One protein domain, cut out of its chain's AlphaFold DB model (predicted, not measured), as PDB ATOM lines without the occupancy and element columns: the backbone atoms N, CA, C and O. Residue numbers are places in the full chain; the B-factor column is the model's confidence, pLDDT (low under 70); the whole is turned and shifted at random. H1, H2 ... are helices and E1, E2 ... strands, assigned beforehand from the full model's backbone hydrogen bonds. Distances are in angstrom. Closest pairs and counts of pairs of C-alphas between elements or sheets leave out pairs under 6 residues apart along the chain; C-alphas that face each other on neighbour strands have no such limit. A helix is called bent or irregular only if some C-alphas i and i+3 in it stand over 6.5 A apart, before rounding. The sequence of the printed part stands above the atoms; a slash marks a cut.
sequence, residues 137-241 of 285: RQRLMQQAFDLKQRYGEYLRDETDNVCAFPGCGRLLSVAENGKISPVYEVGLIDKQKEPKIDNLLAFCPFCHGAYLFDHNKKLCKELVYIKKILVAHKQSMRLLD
ATOM      1  N   ARG A 137     -16.789  46.655 -31.866       79.06
ATOM      2  CA  ARG A 137     -18.081  46.295 -31.275       79.06
ATOM      3  C   ARG A 137     -19.250  46.796 -32.113       79.06
ATOM      4  O   ARG A 137     -20.141  46.010 -32.432       79.06
ATOM      5  N   GLN A 138     -19.261  48.085 -32.449       82.75
ATOM      6  CA  GLN A 138     -20.336  48.688 -33.241       82.75
ATOM      7  C   GLN A 138     -20.444  48.024 -34.613       82.75
ATOM      8  O   GLN A 138     -21.542  47.669 -35.037       82.75
ATOM      9  N   ARG A 139     -19.308  47.771 -35.271       85.88
ATOM     10  CA  ARG A 139     -19.269  47.083 -36.564       85.88
ATOM     11  C   ARG A 139     -19.868  45.677 -36.493       85.88
ATOM     12  O   ARG A 139     -20.657  45.310 -37.361       85.88
ATOM     13  N   LEU A 140     -19.506  44.890 -35.479       83.31
ATOM     14  CA  LEU A 140     -20.023  43.529 -35.299       83.31
ATOM     15  C   LEU A 140     -21.513  43.518 -34.940       83.31
ATOM     16  O   LEU A 140     -22.258  42.692 -35.460       83.31
ATOM     17  N   MET A 141     -21.963  44.452 -34.097       84.00
ATOM     18  CA  MET A 141     -23.384  44.612 -33.772       84.00
ATOM     19  C   MET A 141     -24.204  44.994 -35.006       84.00
ATOM     20  O   MET A 141     -25.258  44.405 -35.236       84.00
ATOM     21  N   GLN A 142     -23.701  45.917 -35.832       88.25
ATOM     22  CA  GLN A 142     -24.352  46.284 -37.088       88.25
ATOM     23  C   GLN A 142     -24.431  45.089 -38.040       88.25
ATOM     24  O   GLN A 142     -25.490  44.809 -38.593       88.25
ATOM     25  N   GLN A 143     -23.344  44.326 -38.173       89.81
ATOM     26  CA  GLN A 143     -23.345  43.119 -38.995       89.81
ATOM     27  C   GLN A 143     -24.380  42.098 -38.501       89.81
ATOM     28  O   GLN A 143     -25.127  41.554 -39.310       89.81
ATOM     29  N   ALA A 144     -24.452  41.838 -37.193       89.12
ATOM     30  CA  ALA A 144     -25.442  40.922 -36.623       89.12
ATOM     31  C   ALA A 144     -26.880  41.402 -36.891       89.12
ATOM     32  O   ALA A 144     -27.734  40.601 -37.277       89.12
ATOM     33  N   PHE A 145     -27.129  42.708 -36.767       91.69
ATOM     34  CA  PHE A 145     -28.415  43.323 -37.085       91.69
ATOM     35  C   PHE A 145     -28.798  43.132 -38.561       91.69
ATOM     36  O   PHE A 145     -29.893  42.648 -38.853       91.69
ATOM     37  N   ASP A 146     -27.883  43.422 -39.487       94.06
ATOM     38  CA  ASP A 146     -28.116  43.273 -40.929       94.06
ATOM     39  C   ASP A 146     -28.377  41.802 -41.306       94.06
ATOM     40  O   ASP A 146     -29.267  41.484 -42.100       94.06
ATOM     41  N   LEU A 147     -27.630  40.869 -40.702       94.94
ATOM     42  CA  LEU A 147     -27.815  39.431 -40.912       94.94
ATOM     43  C   LEU A 147     -29.142  38.932 -40.348       94.94
ATOM     44  O   LEU A 147     -29.798  38.105 -40.984       94.94
ATOM     45  N   LYS A 148     -29.561  39.445 -39.191       95.69
ATOM     46  CA  LYS A 148     -30.861  39.142 -38.593       95.69
ATOM     47  C   LYS A 148     -32.006  39.651 -39.458       95.69
ATOM     48  O   LYS A 148     -32.942  38.894 -39.693       95.69
ATOM     49  N   GLN A 149     -31.913  40.860 -40.011       95.38
ATOM     50  CA  GLN A 149     -32.917  41.358 -40.957       95.38
ATOM     51  C   GLN A 149     -33.004  40.500 -42.224       95.38
ATOM     52  O   GLN A 149     -34.093  40.261 -42.733       95.38
ATOM     53  N   ARG A 150     -31.862  40.030 -42.738       95.56
ATOM     54  CA  ARG A 150     -31.812  39.319 -44.021       95.56
ATOM     55  C   ARG A 150     -32.137  37.829 -43.930       95.56
ATOM     56  O   ARG A 150     -32.724  37.279 -44.858       95.56
ATOM     57  N   TYR A 151     -31.707  37.166 -42.860       96.19
ATOM     58  CA  TYR A 151     -31.752  35.704 -42.731       96.19
ATOM     59  C   TYR A 151     -32.434  35.221 -41.447       96.19
ATOM     60  O   TYR A 151     -32.598  34.014 -41.274       96.19
ATOM     61  N   GLY A 152     -32.808  36.126 -40.540       95.31
ATOM     62  CA  GLY A 152     -33.210  35.783 -39.178       95.31
ATOM     63  C   GLY A 152     -34.404  34.841 -39.101       95.31
ATOM     64  O   GLY A 152     -34.309  33.820 -38.426       95.31
ATOM     65  N   GLU A 153     -35.486  35.130 -39.828       94.00
ATOM     66  CA  GLU A 153     -36.686  34.282 -39.819       94.00
ATOM     67  C   GLU A 153     -36.372  32.862 -40.292       94.00
ATOM     68  O   GLU A 153     -36.641  31.899 -39.578       94.00
ATOM     69  N   TYR A 154     -35.689  32.733 -41.436       94.88
ATOM     70  CA  TYR A 154     -35.280  31.433 -41.964       94.88
ATOM     71  C   TYR A 154     -34.431  30.644 -40.961       94.88
ATOM     72  O   TYR A 154     -34.622  29.434 -40.830       94.88
ATOM     73  N   LEU A 155     -33.468  31.307 -40.310       96.56
ATOM     74  CA  LEU A 155     -32.531  30.666 -39.386       96.56
ATOM     75  C   LEU A 155     -33.211  30.266 -38.078       96.56
ATOM     76  O   LEU A 155     -32.913  29.199 -37.559       96.56
ATOM     77  N   ARG A 156     -34.130  31.087 -37.568       95.44
ATOM     78  CA  ARG A 156     -34.929  30.758 -36.384       95.44
ATOM     79  C   ARG A 156     -35.849  29.567 -36.648       95.44
ATOM     80  O   ARG A 156     -35.973  28.693 -35.796       95.44
ATOM     81  N   ASP A 157     -36.468  29.521 -37.824       93.06
ATOM     82  CA  ASP A 157     -37.325  28.402 -38.213       93.06
ATOM     83  C   ASP A 157     -36.500  27.138 -38.495       93.06
ATOM     84  O   ASP A 157     -36.941  26.035 -38.215       93.06
ATOM     85  N   GLU A 158     -35.282  27.270 -39.033       94.62
ATOM     86  CA  GLU A 158     -34.364  26.138 -39.221       94.62
ATOM     87  C   GLU A 158     -33.927  25.494 -37.898       94.62
ATOM     88  O   GLU A 158     -33.599  24.313 -37.890       94.62
ATOM     89  N   THR A 159     -33.935  26.246 -36.795       93.75
ATOM     90  CA  THR A 159     -33.609  25.739 -35.456       93.75
ATOM     91  C   THR A 159     -34.854  25.408 -34.630       93.75
ATOM     92  O   THR A 159     -34.755  25.288 -33.409       93.75
ATOM     93  N   ASP A 160     -36.027  25.308 -35.265       92.19
ATOM     94  CA  ASP A 160     -37.314  25.025 -34.620       92.19
ATOM     95  C   ASP A 160     -37.620  25.965 -33.435       92.19
ATOM     96  O   ASP A 160     -38.185  25.568 -32.419       92.19
ATOM     97  N   ASN A 161     -37.244  27.245 -33.556       94.19
ATOM     98  CA  ASN A 161     -37.358  28.255 -32.495       94.19
ATOM     99  C   ASN A 161     -36.585  27.921 -31.205       94.19
ATOM    100  O   ASN A 161     -36.888  28.480 -30.151       94.19
ATOM    101  N   VAL A 162     -35.557  27.075 -31.272       95.62
ATOM    102  CA  VAL A 162     -34.655  26.759 -30.155       95.62
ATOM    103  C   VAL A 162     -33.248  27.274 -30.460       95.62
ATOM    104  O   VAL A 162     -32.811  27.316 -31.608       95.62
ATOM    105  N   CYS A 163     -32.525  27.722 -29.433       96.88
ATOM    106  CA  CYS A 163     -31.143  28.173 -29.559       96.88
ATOM    107  C   CYS A 163     -30.247  27.057 -30.114       96.88
ATOM    108  O   CYS A 163     -30.143  25.988 -29.516       96.88
ATOM    109  N   ALA A 164     -29.529  27.335 -31.208       95.81
ATOM    110  CA  ALA A 164     -28.626  26.369 -31.840       95.81
ATOM    111  C   ALA A 164     -27.309  26.141 -31.079       95.81
ATOM    112  O   ALA A 164     -26.452  25.380 -31.533       95.81
ATOM    113  N   PHE A 165     -27.094  26.838 -29.961       95.00
ATOM    114  CA  PHE A 165     -25.880  26.677 -29.175       95.00
ATOM    115  C   PHE A 165     -25.888  25.313 -28.455       95.00
ATOM    116  O   PHE A 165     -26.894  24.995 -27.811       95.00
ATOM    117  N   PRO A 166     -24.795  24.521 -28.522       91.06
ATOM    118  CA  PRO A 166     -24.737  23.201 -27.899       91.06
ATOM    119  C   PRO A 166     -25.131  23.251 -26.419       91.06
ATOM    120  O   PRO A 166     -24.538  23.993 -25.639       91.06
ATOM    121  N   GLY A 167     -26.149  22.475 -26.041       86.19
ATOM    122  CA  GLY A 167     -26.613  22.358 -24.655       86.19
ATOM    123  C   GLY A 167     -27.458  23.519 -24.114       86.19
ATOM    124  O   GLY A 167     -27.826  23.469 -22.950       86.19
ATOM    125  N   CYS A 168     -27.794  24.550 -24.904       90.25
ATOM    126  CA  CYS A 168     -28.548  25.705 -24.391       90.25
ATOM    127  C   CYS A 168     -30.060  25.452 -24.247       90.25
ATOM    128  O   CYS A 168     -30.639  25.787 -23.221       90.25
ATOM    129  N   GLY A 169     -30.728  24.945 -25.290       87.88
ATOM    130  CA  GLY A 169     -32.160  24.598 -25.249       87.88
ATOM    131  C   GLY A 169     -33.162  25.757 -25.085       87.88
ATOM    132  O   GLY A 169     -34.365  25.520 -25.144       87.88
ATOM    133  N   ARG A 170     -32.718  27.011 -24.908       92.56
ATOM    134  CA  ARG A 170     -33.616  28.168 -24.729       92.56
ATOM    135  C   ARG A 170     -34.460  28.436 -25.972       92.56
ATOM    136  O   ARG A 170     -33.937  28.425 -27.089       92.56
ATOM    137  N   LEU A 171     -35.729  28.775 -25.759       94.50
ATOM    138  CA  LEU A 171     -36.620  29.237 -26.820       94.50
ATOM    139  C   LEU A 171     -36.164  30.593 -27.367       94.50
ATOM    140  O   LEU A 171     -35.709  31.472 -26.637       94.50
ATOM    141  N   LEU A 172     -36.329  30.761 -28.674       95.94
ATOM    142  CA  LEU A 172     -36.002  31.963 -29.444       95.94
ATOM    143  C   LEU A 172     -37.199  32.908 -29.592       95.94
ATOM    144  O   LEU A 172     -37.254  33.752 -30.493       95.94
ATOM    145  N   SER A 173     -38.181  32.756 -28.713       93.44
ATOM    146  CA  SER A 173     -39.380  33.574 -28.640       93.44
ATOM    147  C   SER A 173     -39.922  33.591 -27.221       93.44
ATOM    148  O   SER A 173     -39.820  32.593 -26.508       93.44
ATOM    149  N   VAL A 174     -40.560  34.694 -26.851       90.25
ATOM    150  CA  VAL A 174     -41.253  34.861 -25.574       90.25
ATOM    151  C   VAL A 174     -42.727  35.132 -25.856       90.25
ATOM    152  O   VAL A 174     -43.060  35.885 -26.774       90.25
ATOM    153  N   ALA A 175     -43.611  34.495 -25.088       88.50
ATOM    154  CA  ALA A 175     -45.047  34.739 -25.139       88.50
ATOM    155  C   ALA A 175     -45.450  35.677 -23.994       88.50
ATOM    156  O   ALA A 175     -45.454  35.276 -22.833       88.50
ATOM    157  N   GLU A 176     -45.818  36.913 -24.321       85.12
ATOM    158  CA  GLU A 176     -46.298  37.910 -23.360       85.12
ATOM    159  C   GLU A 176     -47.644  38.470 -23.818       85.12
ATOM    160  O   GLU A 176     -47.805  38.890 -24.965       85.12
ATOM    161  N   ASN A 177     -48.632  38.496 -22.919       81.94
ATOM    162  CA  ASN A 177     -49.959  39.072 -23.177       81.94
ATOM    163  C   ASN A 177     -50.636  38.536 -24.459       81.94
ATOM    164  O   ASN A 177     -51.272  39.285 -25.201       81.94
ATOM    165  N   GLY A 178     -50.465  37.240 -24.747       84.81
ATOM    166  CA  GLY A 178     -51.013  36.592 -25.944       84.81
ATOM    167  C   GLY A 178     -50.283  36.928 -27.250       84.81
ATOM    168  O   GLY A 178     -50.748  36.536 -28.317       84.81
ATOM    169  N   LYS A 179     -49.148  37.635 -27.192       87.94
ATOM    170  CA  LYS A 179     -48.278  37.908 -28.340       87.94
ATOM    171  C   LYS A 179     -46.993  37.108 -28.223       87.94
ATOM    172  O   LYS A 179     -46.377  37.066 -27.163       87.94
ATOM    173  N   ILE A 180     -46.579  36.504 -29.333       88.19
ATOM    174  CA  ILE A 180     -45.281  35.845 -29.445       88.19
ATOM    175  C   ILE A 180     -44.307  36.853 -30.048       88.19
ATOM    176  O   ILE A 180     -44.479  37.269 -31.194       88.19
ATOM    177  N   SER A 181     -43.292  37.231 -29.279       91.00
ATOM    178  CA  SER A 181     -42.216  38.112 -29.727       91.00
ATOM    179  C   SER A 181     -40.928  37.310 -29.927       91.00
ATOM    180  O   SER A 181     -40.540  36.556 -29.033       91.00
ATOM    181  N   PRO A 182     -40.237  37.448 -31.072       92.19
ATOM    182  CA  PRO A 182     -38.961  36.782 -31.299       92.19
ATOM    183  C   PRO A 182     -37.856  37.360 -30.405       92.19
ATOM    184  O   PRO A 182     -37.670  38.575 -30.344       92.19
ATOM    185  N   VAL A 183     -37.078  36.485 -29.766       93.56
ATOM    186  CA  VAL A 183     -35.947  36.836 -28.894       93.56
ATOM    187  C   VAL A 183     -34.736  35.996 -29.296       93.56
ATOM    188  O   VAL A 183     -34.454  34.945 -28.725       93.56
ATOM    189  N   TYR A 184     -34.031  36.445 -30.333       95.75
ATOM    190  CA  TYR A 184     -32.861  35.753 -30.877       95.75
ATOM    191  C   TYR A 184     -31.914  36.712 -31.587       95.75
ATOM    192  O   TYR A 184     -32.321  37.796 -31.989       95.75
ATOM    193  N   GLU A 185     -30.676  36.287 -31.799       95.75
ATOM    194  CA  GLU A 185     -29.672  36.976 -32.606       95.75
ATOM    195  C   GLU A 185     -29.076  36.029 -33.651       95.75
ATOM    196  O   GLU A 185     -29.081  34.808 -33.472       95.75
ATOM    197  N   VAL A 186     -28.570  36.584 -34.755       96.31
ATOM    198  CA  VAL A 186     -27.915  35.811 -35.820       96.31
ATOM    199  C   VAL A 186     -26.406  35.964 -35.710       96.31
ATOM    200  O   VAL A 186     -25.884  37.071 -35.804       96.31
ATOM    201  N   GLY A 187     -25.710  34.838 -35.555       94.62
ATOM    202  CA  GLY A 187     -24.255  34.802 -35.435       94.62
ATOM    203  C   GLY A 187     -23.572  34.063 -36.584       94.62
ATOM    204  O   GLY A 187     -24.085  33.070 -37.105       94.62
ATOM    205  N   LEU A 188     -22.373  34.532 -36.934       95.25
ATOM    206  CA  LEU A 188     -21.419  33.838 -37.803       95.25
ATOM    207  C   LEU A 188     -20.813  32.639 -37.078       95.25
ATOM    208  O   LEU A 188     -20.221  32.808 -36.012       95.25
ATOM    209  N   ILE A 189     -20.904  31.451 -37.678       95.69
ATOM    210  CA  ILE A 189     -20.290  30.235 -37.137       95.69
ATOM    211  C   ILE A 189     -18.768  30.355 -37.233       95.69
ATOM    212  O   ILE A 189     -18.077  30.443 -36.220       95.69
ATOM    213  N   ASP A 190     -18.245  30.396 -38.457       94.06
ATOM    214  CA  ASP A 190     -16.834  30.605 -38.740       94.06
ATOM    215  C   ASP A 190     -16.611  32.068 -39.124       94.06
ATOM    216  O   ASP A 190     -16.944  32.505 -40.228       94.06
ATOM    217  N   LYS A 191     -16.030  32.823 -38.189       90.19
ATOM    218  CA  LYS A 191     -15.759  34.261 -38.313       90.19
ATOM    219  C   LYS A 191     -14.735  34.590 -39.411       90.19
ATOM    220  O   LYS A 191     -14.579  35.754 -39.759       90.19
ATOM    221  N   GLN A 192     -14.027  33.588 -39.941       90.56
ATOM    222  CA  GLN A 192     -13.072  33.748 -41.044       90.56
ATOM    223  C   GLN A 192     -13.710  33.532 -42.421       90.56
ATOM    224  O   GLN A 192     -13.048  33.721 -43.440       90.56
ATOM    225  N   LYS A 193     -14.980  33.117 -42.471       92.44
ATOM    226  CA  LYS A 193     -15.711  32.840 -43.708       92.44
ATOM    227  C   LYS A 193     -16.785  33.882 -43.968       92.44
ATOM    228  O   LYS A 193     -17.222  34.609 -43.081       92.44
ATOM    229  N   GLU A 194     -17.229  33.921 -45.218       92.31
ATOM    230  CA  GLU A 194     -18.301  34.812 -45.647       92.31
ATOM    231  C   GLU A 194     -19.613  34.537 -44.881       92.31
ATOM    232  O   GLU A 194     -19.906  33.386 -44.534       92.31
ATOM    233  N   PRO A 195     -20.439  35.572 -44.645       92.56
ATOM    234  CA  PRO A 195     -21.731  35.449 -43.975       92.56
ATOM    235  C   PRO A 195     -22.811  34.921 -44.931       92.56
ATOM    236  O   PRO A 195     -23.760  35.616 -45.303       92.56
ATOM    237  N   LYS A 196     -22.633  33.674 -45.360       94.25
ATOM    238  CA  LYS A 196     -23.605  32.910 -46.145       94.25
ATOM    239  C   LYS A 196     -24.498  32.093 -45.226       94.25
ATOM    240  O   LYS A 196     -24.118  31.773 -44.107       94.25
ATOM    241  N   ILE A 197     -25.685  31.736 -45.709       93.50
ATOM    242  CA  ILE A 197     -26.707  31.062 -44.901       93.50
ATOM    243  C   ILE A 197     -26.215  29.752 -44.266       93.50
ATOM    244  O   ILE A 197     -26.655  29.416 -43.176       93.50
ATOM    245  N   ASP A 198     -25.274  29.049 -44.900       94.00
ATOM    246  CA  ASP A 198     -24.615  27.826 -44.422       94.00
ATOM    247  C   ASP A 198     -23.558  28.071 -43.330       94.00
ATOM    248  O   ASP A 198     -23.122  27.129 -42.675       94.00
ATOM    249  N   ASN A 199     -23.175  29.326 -43.101       96.88
ATOM    250  CA  ASN A 199     -22.236  29.774 -42.075       96.88
ATOM    251  C   ASN A 199     -22.912  30.644 -40.994       96.88
ATOM    252  O   ASN A 199     -22.238  31.368 -40.259       96.88
ATOM    253  N   LEU A 200     -24.244  30.595 -40.896       97.44
ATOM    254  CA  LEU A 200     -25.040  31.365 -39.937       97.44
ATOM    255  C   LEU A 200     -25.941  30.454 -39.097       97.44
ATOM    256  O   LEU A 200     -26.452  29.445 -39.592       97.44
ATOM    257  N   LEU A 201     -26.169  30.845 -37.843       97.56
ATOM    258  CA  LEU A 201     -27.103  30.200 -36.913       97.56
ATOM    259  C   LEU A 201     -27.881  31.243 -36.105       97.56
ATOM    260  O   LEU A 201     -27.396  32.356 -35.883       97.56
ATOM    261  N   ALA A 202     -29.074  30.853 -35.654       97.38
ATOM    262  CA  ALA A 202     -29.863  31.612 -34.693       97.38
ATOM    263  C   ALA A 202     -29.527  31.177 -33.255       97.38
ATOM    264  O   ALA A 202     -29.494  29.987 -32.928       97.38
ATOM    265  N   PHE A 203     -29.285  32.157 -32.390       96.81
ATOM    266  CA  PHE A 203     -28.917  31.969 -30.989       96.81
ATOM    267  C   PHE A 203     -29.827  32.790 -30.081       96.81
ATOM    268  O   PHE A 203     -30.348  33.825 -30.492       96.81
ATOM    269  N   CYS A 204     -29.958  32.397 -28.815       95.19
ATOM    270  CA  CYS A 204     -30.483  33.318 -27.813       95.19
ATOM    271  C   CYS A 204     -29.483  34.482 -27.609       95.19
ATOM    272  O   CYS A 204     -28.278  34.304 -27.845       95.19
ATOM    273  N   PRO A 205     -29.933  35.661 -27.139       91.94
ATOM    274  CA  PRO A 205     -29.047  36.810 -26.930       91.94
ATOM    275  C   PRO A 205     -27.844  36.499 -26.027       91.94
ATOM    276  O   PRO A 205     -26.739  36.993 -26.261       91.94
ATOM    277  N   PHE A 206     -28.035  35.624 -25.033       90.00
ATOM    278  CA  PHE A 206     -26.976  35.194 -24.127       90.00
ATOM    279  C   PHE A 206     -25.862  34.430 -24.864       90.00
ATOM    280  O   PHE A 206     -24.712  34.875 -24.845       90.00
ATOM    281  N   CYS A 207     -26.190  33.340 -25.567       93.25
ATOM    282  CA  CYS A 207     -25.212  32.537 -26.311       93.25
ATOM    283  C   CYS A 207     -24.559  33.318 -27.451       93.25
ATOM    284  O   CYS A 207     -23.365  33.153 -27.693       93.25
ATOM    285  N   HIS A 208     -25.313  34.196 -28.124       93.12
ATOM    286  CA  HIS A 208     -24.747  35.082 -29.136       93.12
ATOM    287  C   HIS A 208     -23.660  35.978 -28.538       93.12
ATOM    288  O   HIS A 208     -22.553  36.023 -29.065       93.12
ATOM    289  N   GLY A 209     -23.945  36.639 -27.410       87.56
ATOM    290  CA  GLY A 209     -22.977  37.501 -26.731       87.56
ATOM    291  C   GLY A 209     -21.709  36.759 -26.299       87.56
ATOM    292  O   GLY A 209     -20.614  37.280 -26.491       87.56
ATOM    293  N   ALA A 210     -21.849  35.532 -25.789       86.94
ATOM    294  CA  ALA A 210     -20.713  34.691 -25.409       86.94
ATOM    295  C   ALA A 210     -19.863  34.289 -26.627       86.94
ATOM    296  O   ALA A 210     -18.635  34.364 -26.601       86.94
ATOM    297  N   TYR A 211     -20.517  33.890 -27.722       90.81
ATOM    298  CA  TYR A 211     -19.828  33.367 -28.896       90.81
ATOM    299  C   TYR A 211     -19.265  34.449 -29.822       90.81
ATOM    300  O   TYR A 211     -18.309  34.178 -30.554       90.81
ATOM    301  N   LEU A 212     -19.820  35.666 -29.817       87.44
ATOM    302  CA  LEU A 212     -19.457  36.744 -30.746       87.44
ATOM    303  C   LEU A 212     -17.947  37.029 -30.761       87.44
ATOM    304  O   LEU A 212     -17.388  37.284 -31.827       87.44
ATOM    305  N   PHE A 213     -17.283  36.894 -29.612       82.75
ATOM    306  CA  PHE A 213     -15.843  37.122 -29.442       82.75
ATOM    307  C   PHE A 213     -15.040  35.838 -29.178       82.75
ATOM    308  O   PHE A 213     -13.828  35.895 -28.991       82.75
ATOM    309  N   ASP A 214     -15.680  34.665 -29.184       84.94
ATOM    310  CA  ASP A 214     -14.975  33.404 -28.950       84.94
ATOM    311  C   ASP A 214     -14.281  32.901 -30.231       84.94
ATOM    312  O   ASP A 214     -14.897  32.713 -31.286       84.94
ATOM    313  N   HIS A 215     -12.980  32.633 -30.135       84.75
ATOM    314  CA  HIS A 215     -12.151  32.058 -31.199       84.75
ATOM    315  C   HIS A 215     -11.857  30.558 -31.000       84.75
ATOM    316  O   HIS A 215     -10.955  29.994 -31.632       84.75
ATOM    317  N   ASN A 216     -12.606  29.878 -30.131       88.31
ATOM    318  CA  ASN A 216     -12.461  28.460 -29.846       88.31
ATOM    319  C   ASN A 216     -12.789  27.596 -31.074       88.31
ATOM    320  O   ASN A 216     -13.941  27.366 -31.447       88.31
ATOM    321  N   LYS A 217     -11.736  27.029 -31.674       92.06
ATOM    322  CA  LYS A 217     -11.833  26.180 -32.869       92.06
ATOM    323  C   LYS A 217     -12.638  24.896 -32.656       92.06
ATOM    324  O   LYS A 217     -13.156  24.362 -33.632       92.06
ATOM    325  N   LYS A 218     -12.710  24.358 -31.432       92.50
ATOM    326  CA  LYS A 218     -13.499  23.144 -31.153       92.50
ATOM    327  C   LYS A 218     -14.990  23.460 -31.197       92.50
ATOM    328  O   LYS A 218     -15.710  22.796 -31.930       92.50
ATOM    329  N   LEU A 219     -15.396  24.522 -30.506       92.69
ATOM    330  CA  LEU A 219     -16.778  24.994 -30.503       92.69
ATOM    331  C   LEU A 219     -17.231  25.419 -31.907       92.69
ATOM    332  O   LEU A 219     -18.305  25.033 -32.351       92.69
ATOM    333  N   CYS A 220     -16.376  26.117 -32.663       95.44
ATOM    334  CA  CYS A 220     -16.659  26.445 -34.062       95.44
ATOM    335  C   CYS A 220     -16.934  25.183 -34.908       95.44
ATOM    336  O   CYS A 220     -17.915  25.136 -35.646       95.44
ATOM    337  N   LYS A 221     -16.130  24.117 -34.766       95.62
ATOM    338  CA  LYS A 221     -16.370  22.841 -35.469       95.62
ATOM    339  C   LYS A 221     -17.691  22.184 -35.072       95.62
ATOM    340  O   LYS A 221     -18.353  21.609 -35.932       95.62
ATOM    341  N   GLU A 222     -18.053  22.256 -33.799       95.81
ATOM    342  CA  GLU A 222     -19.310  21.715 -33.284       95.81
ATOM    343  C   GLU A 222     -20.518  22.471 -33.848       95.81
ATOM    344  O   GLU A 222     -21.436  21.851 -34.375       95.81
ATOM    345  N   LEU A 223     -20.472  23.804 -33.876       96.81
ATOM    346  CA  LEU A 223     -21.504  24.633 -34.503       96.81
ATOM    347  C   LEU A 223     -21.618  24.381 -36.017       96.81
ATOM    348  O   LEU A 223     -22.725  24.309 -36.548       96.81
ATOM    349  N   VAL A 224     -20.494  24.176 -36.718       96.69
ATOM    350  CA  VAL A 224     -20.504  23.751 -38.133       96.69
ATOM    351  C   VAL A 224     -21.200  22.396 -38.292       96.69
ATOM    352  O   VAL A 224     -21.925  22.184 -39.264       96.69
ATOM    353  N   TYR A 225     -20.980  21.463 -37.367       96.25
ATOM    354  CA  TYR A 225     -21.628  20.155 -37.393       96.25
ATOM    355  C   TYR A 225     -23.137  20.257 -37.129       96.25
ATOM    356  O   TYR A 225     -23.915  19.717 -37.915       96.25
ATOM    357  N   ILE A 226     -23.553  21.024 -36.116       95.69
ATOM    358  CA  ILE A 226     -24.967  21.322 -35.833       95.69
ATOM    359  C   ILE A 226     -25.642  21.912 -37.069       95.69
ATOM    360  O   ILE A 226     -26.682  21.419 -37.499       95.69
ATOM    361  N   LYS A 227     -25.018  22.902 -37.712       97.12
ATOM    362  CA  LYS A 227     -25.560  23.511 -38.927       97.12
ATOM    363  C   LYS A 227     -25.805  22.496 -40.043       97.12
ATOM    364  O   LYS A 227     -26.838  22.553 -40.704       97.12
ATOM    365  N   LYS A 228     -24.889  21.544 -40.245       96.00
ATOM    366  CA  LYS A 228     -25.074  20.468 -41.232       96.00
ATOM    367  C   LYS A 228     -26.264  19.575 -40.894       96.00
ATOM    368  O   LYS A 228     -27.005  19.221 -41.806       96.00
ATOM    369  N   ILE A 229     -26.449  19.232 -39.618       94.06
ATOM    370  CA  ILE A 229     -27.603  18.445 -39.162       94.06
ATOM    371  C   ILE A 229     -28.899  19.197 -39.454       94.06
ATOM    372  O   ILE A 229     -29.800  18.622 -40.054       94.06
ATOM    373  N   LEU A 230     -28.980  20.477 -39.088       94.19
ATOM    374  CA  LEU A 230     -30.185  21.285 -39.286       94.19
ATOM    375  C   LEU A 230     -30.548  21.427 -40.771       94.19
ATOM    376  O   LEU A 230     -31.700  21.239 -41.157       94.19
ATOM    377  N   VAL A 231     -29.554  21.680 -41.628       92.69
ATOM    378  CA  VAL A 231     -29.761  21.749 -43.083       92.69
ATOM    379  C   VAL A 231     -30.237  20.404 -43.637       92.69
ATOM    380  O   VAL A 231     -31.180  20.376 -44.428       92.69
ATOM    381  N   ALA A 232     -29.625  19.294 -43.214       90.31
ATOM    382  CA  ALA A 232     -30.036  17.955 -43.634       90.31
ATOM    383  C   ALA A 232     -31.463  17.631 -43.165       90.31
ATOM    384  O   ALA A 232     -32.273  17.171 -43.963       90.31
ATOM    385  N   HIS A 233     -31.799  17.949 -41.911       88.81
ATOM    386  CA  HIS A 233     -33.140  17.771 -41.354       88.81
ATOM    387  C   HIS A 233     -34.190  18.535 -42.167       88.81
ATOM    388  O   HIS A 233     -35.178  17.953 -42.606       88.81
ATOM    389  N   LYS A 234     -33.939  19.814 -42.465       85.31
ATOM    390  CA  LYS A 234     -34.848  20.647 -43.265       85.31
ATOM    391  C   LYS A 234     -35.011  20.132 -44.696       85.31
ATOM    392  O   LYS A 234     -36.100  20.216 -45.260       85.31
ATOM    393  N   GLN A 235     -33.950  19.587 -45.294       85.50
ATOM    394  CA  GLN A 235     -34.031  18.921 -46.598       85.50
ATOM    395  C   GLN A 235     -34.877  17.645 -46.525       85.50
ATOM    396  O   GLN A 235     -35.751  17.462 -47.367       85.50
ATOM    397  N   SER A 236     -34.676  16.803 -45.509       84.31
ATOM    398  CA  SER A 236     -35.485  15.601 -45.287       84.31
ATOM    399  C   SER A 236     -36.961  15.928 -45.050       84.31
ATOM    400  O   SER A 236     -37.814  15.298 -45.665       84.31
ATOM    401  N   MET A 237     -37.271  16.939 -44.234       80.50
ATOM    402  CA  MET A 237     -38.647  17.396 -43.999       80.50
ATOM    403  C   MET A 237     -39.312  17.878 -45.285       80.50
ATOM    404  O   MET A 237     -40.411  17.444 -45.596       80.50
ATOM    405  N   ARG A 238     -38.612  18.665 -46.110       76.94
ATOM    406  CA  ARG A 238     -39.134  19.088 -47.421       76.94
ATOM    407  C   ARG A 238     -39.434  17.920 -48.360       76.94
ATOM    408  O   ARG A 238     -40.368  18.011 -49.150       76.94
ATOM    409  N   LEU A 239     -38.642  16.848 -48.307       74.88
ATOM    410  CA  LEU A 239     -38.906  15.637 -49.091       74.88
ATOM    411  C   LEU A 239     -40.152  14.893 -48.585       74.88
ATOM    412  O   LEU A 239     -40.880  14.328 -49.395       74.88
ATOM    413  N   LEU A 240     -40.405  14.916 -47.273       69.81
ATOM    414  CA  LEU A 240     -41.561  14.272 -46.640       69.81
ATOM    415  C   LEU A 240     -42.854  15.087 -46.790       69.81
ATOM    416  O   LEU A 240     -43.886  14.507 -47.109       69.81
ATOM    417  N   ASP A 241     -42.797  16.418 -46.672       63.62
ATOM    418  CA  ASP A 241     -43.920  17.330 -46.966       63.62
ATOM    419  C   ASP A 241     -44.409  17.179 -48.417       63.62
ATOM    420  O   ASP A 241     -45.574  17.419 -48.739       63.62
TER     421      ASP A 241
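What this domain is: This is residues 137 to 241 of the 285 residues of the protein "HNH endonuclease" of bacterium 1XD8-92 (UniProt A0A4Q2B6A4). A small two-stranded hairpin, E3 and E4, makes the core, with the sharply kinked helix H1, the short helix H2 and part of the long helix H3 packed round it. A second hairpin, E1 and E2, leads away from E3, and its tip, residues 175 to 180, sticks out, as do residues 235 to 241 of H3. The printed part has 105 residues, with three named helices and four named strands in the order H1, E1, E2, E3, E4, H2, H3; both two-stranded sheets are antiparallel, and the class is mixed, helices and strands. It is compact, with a radius of gyration of the C-alphas of 13.6 A and spans of 36 by 35 by 26 A.

How they stand to each other: H1, residues 137 to 158, has a kink of 74 degrees near residue 151 and is irregular, with C-alphas 150 and 153 8.2 A apart. E1, residues 173 to 176, and E2, residues 179 to 182, form an antiparallel hairpin, with N 174 and O 181 2.9 A apart, within hydrogen-bond range. E2 runs on into E3, residues 185 to 188, at 19 degrees across a break of 2 residues. E3 forms an antiparallel hairpin with E4, residues 200 to 203; N 185 and O 203, 2.8 A apart, are within hydrogen-bond range. The closest C-alphas of H1 and E3 are those of Lys 148 and Val 186, 5.2 A apart; those of H1 and E4 are Arg 156 and Ala 202, 5.4 A apart. H2, residues 205 to 212, comes closest to E3 at the C-alphas of Pro 205 and Glu 185, 5.7 A apart. H3, residues 217 to 241, comes closest to E4 at the C-alphas of Lys 227 and Leu 201, 7.2 A apart. H1, with residue 158 alone, and H3, with residues 230 to 234 alone, only just touch, with 3 pairs of C-alphas within 8 A; the closest are those of Glu 158 and Leu 230, 6.4 A apart. H1 and H2 are near each other, while H2 and H3 are apart. In H2 and H3 every O i to N i+4 pair is within hydrogen-bond range; in H1 it is 16 of 18.

Where its parts are: H1 begins at C-alpha 137, (-18.081, 46.295, -31.275), and measures 27.1 A from first to last C-alpha. E1 measures 9.7 A, E2 9.8 A, E3 10.2 A, E4 9.8 A and H2 10.3 A. H3 measures 36.1 A and ends at C-alpha 241, (-43.920, 17.330, -46.966).

The domain as a whole: The C-alphas farthest apart, those of Gln 138 and Leu 240, are 42.6 A apart. The printed part has no cut; the links H1 to E1 and E3 to E4 are long. Mean pLDDT of the printed part is 91.1, with residues 240 to 241 under 70.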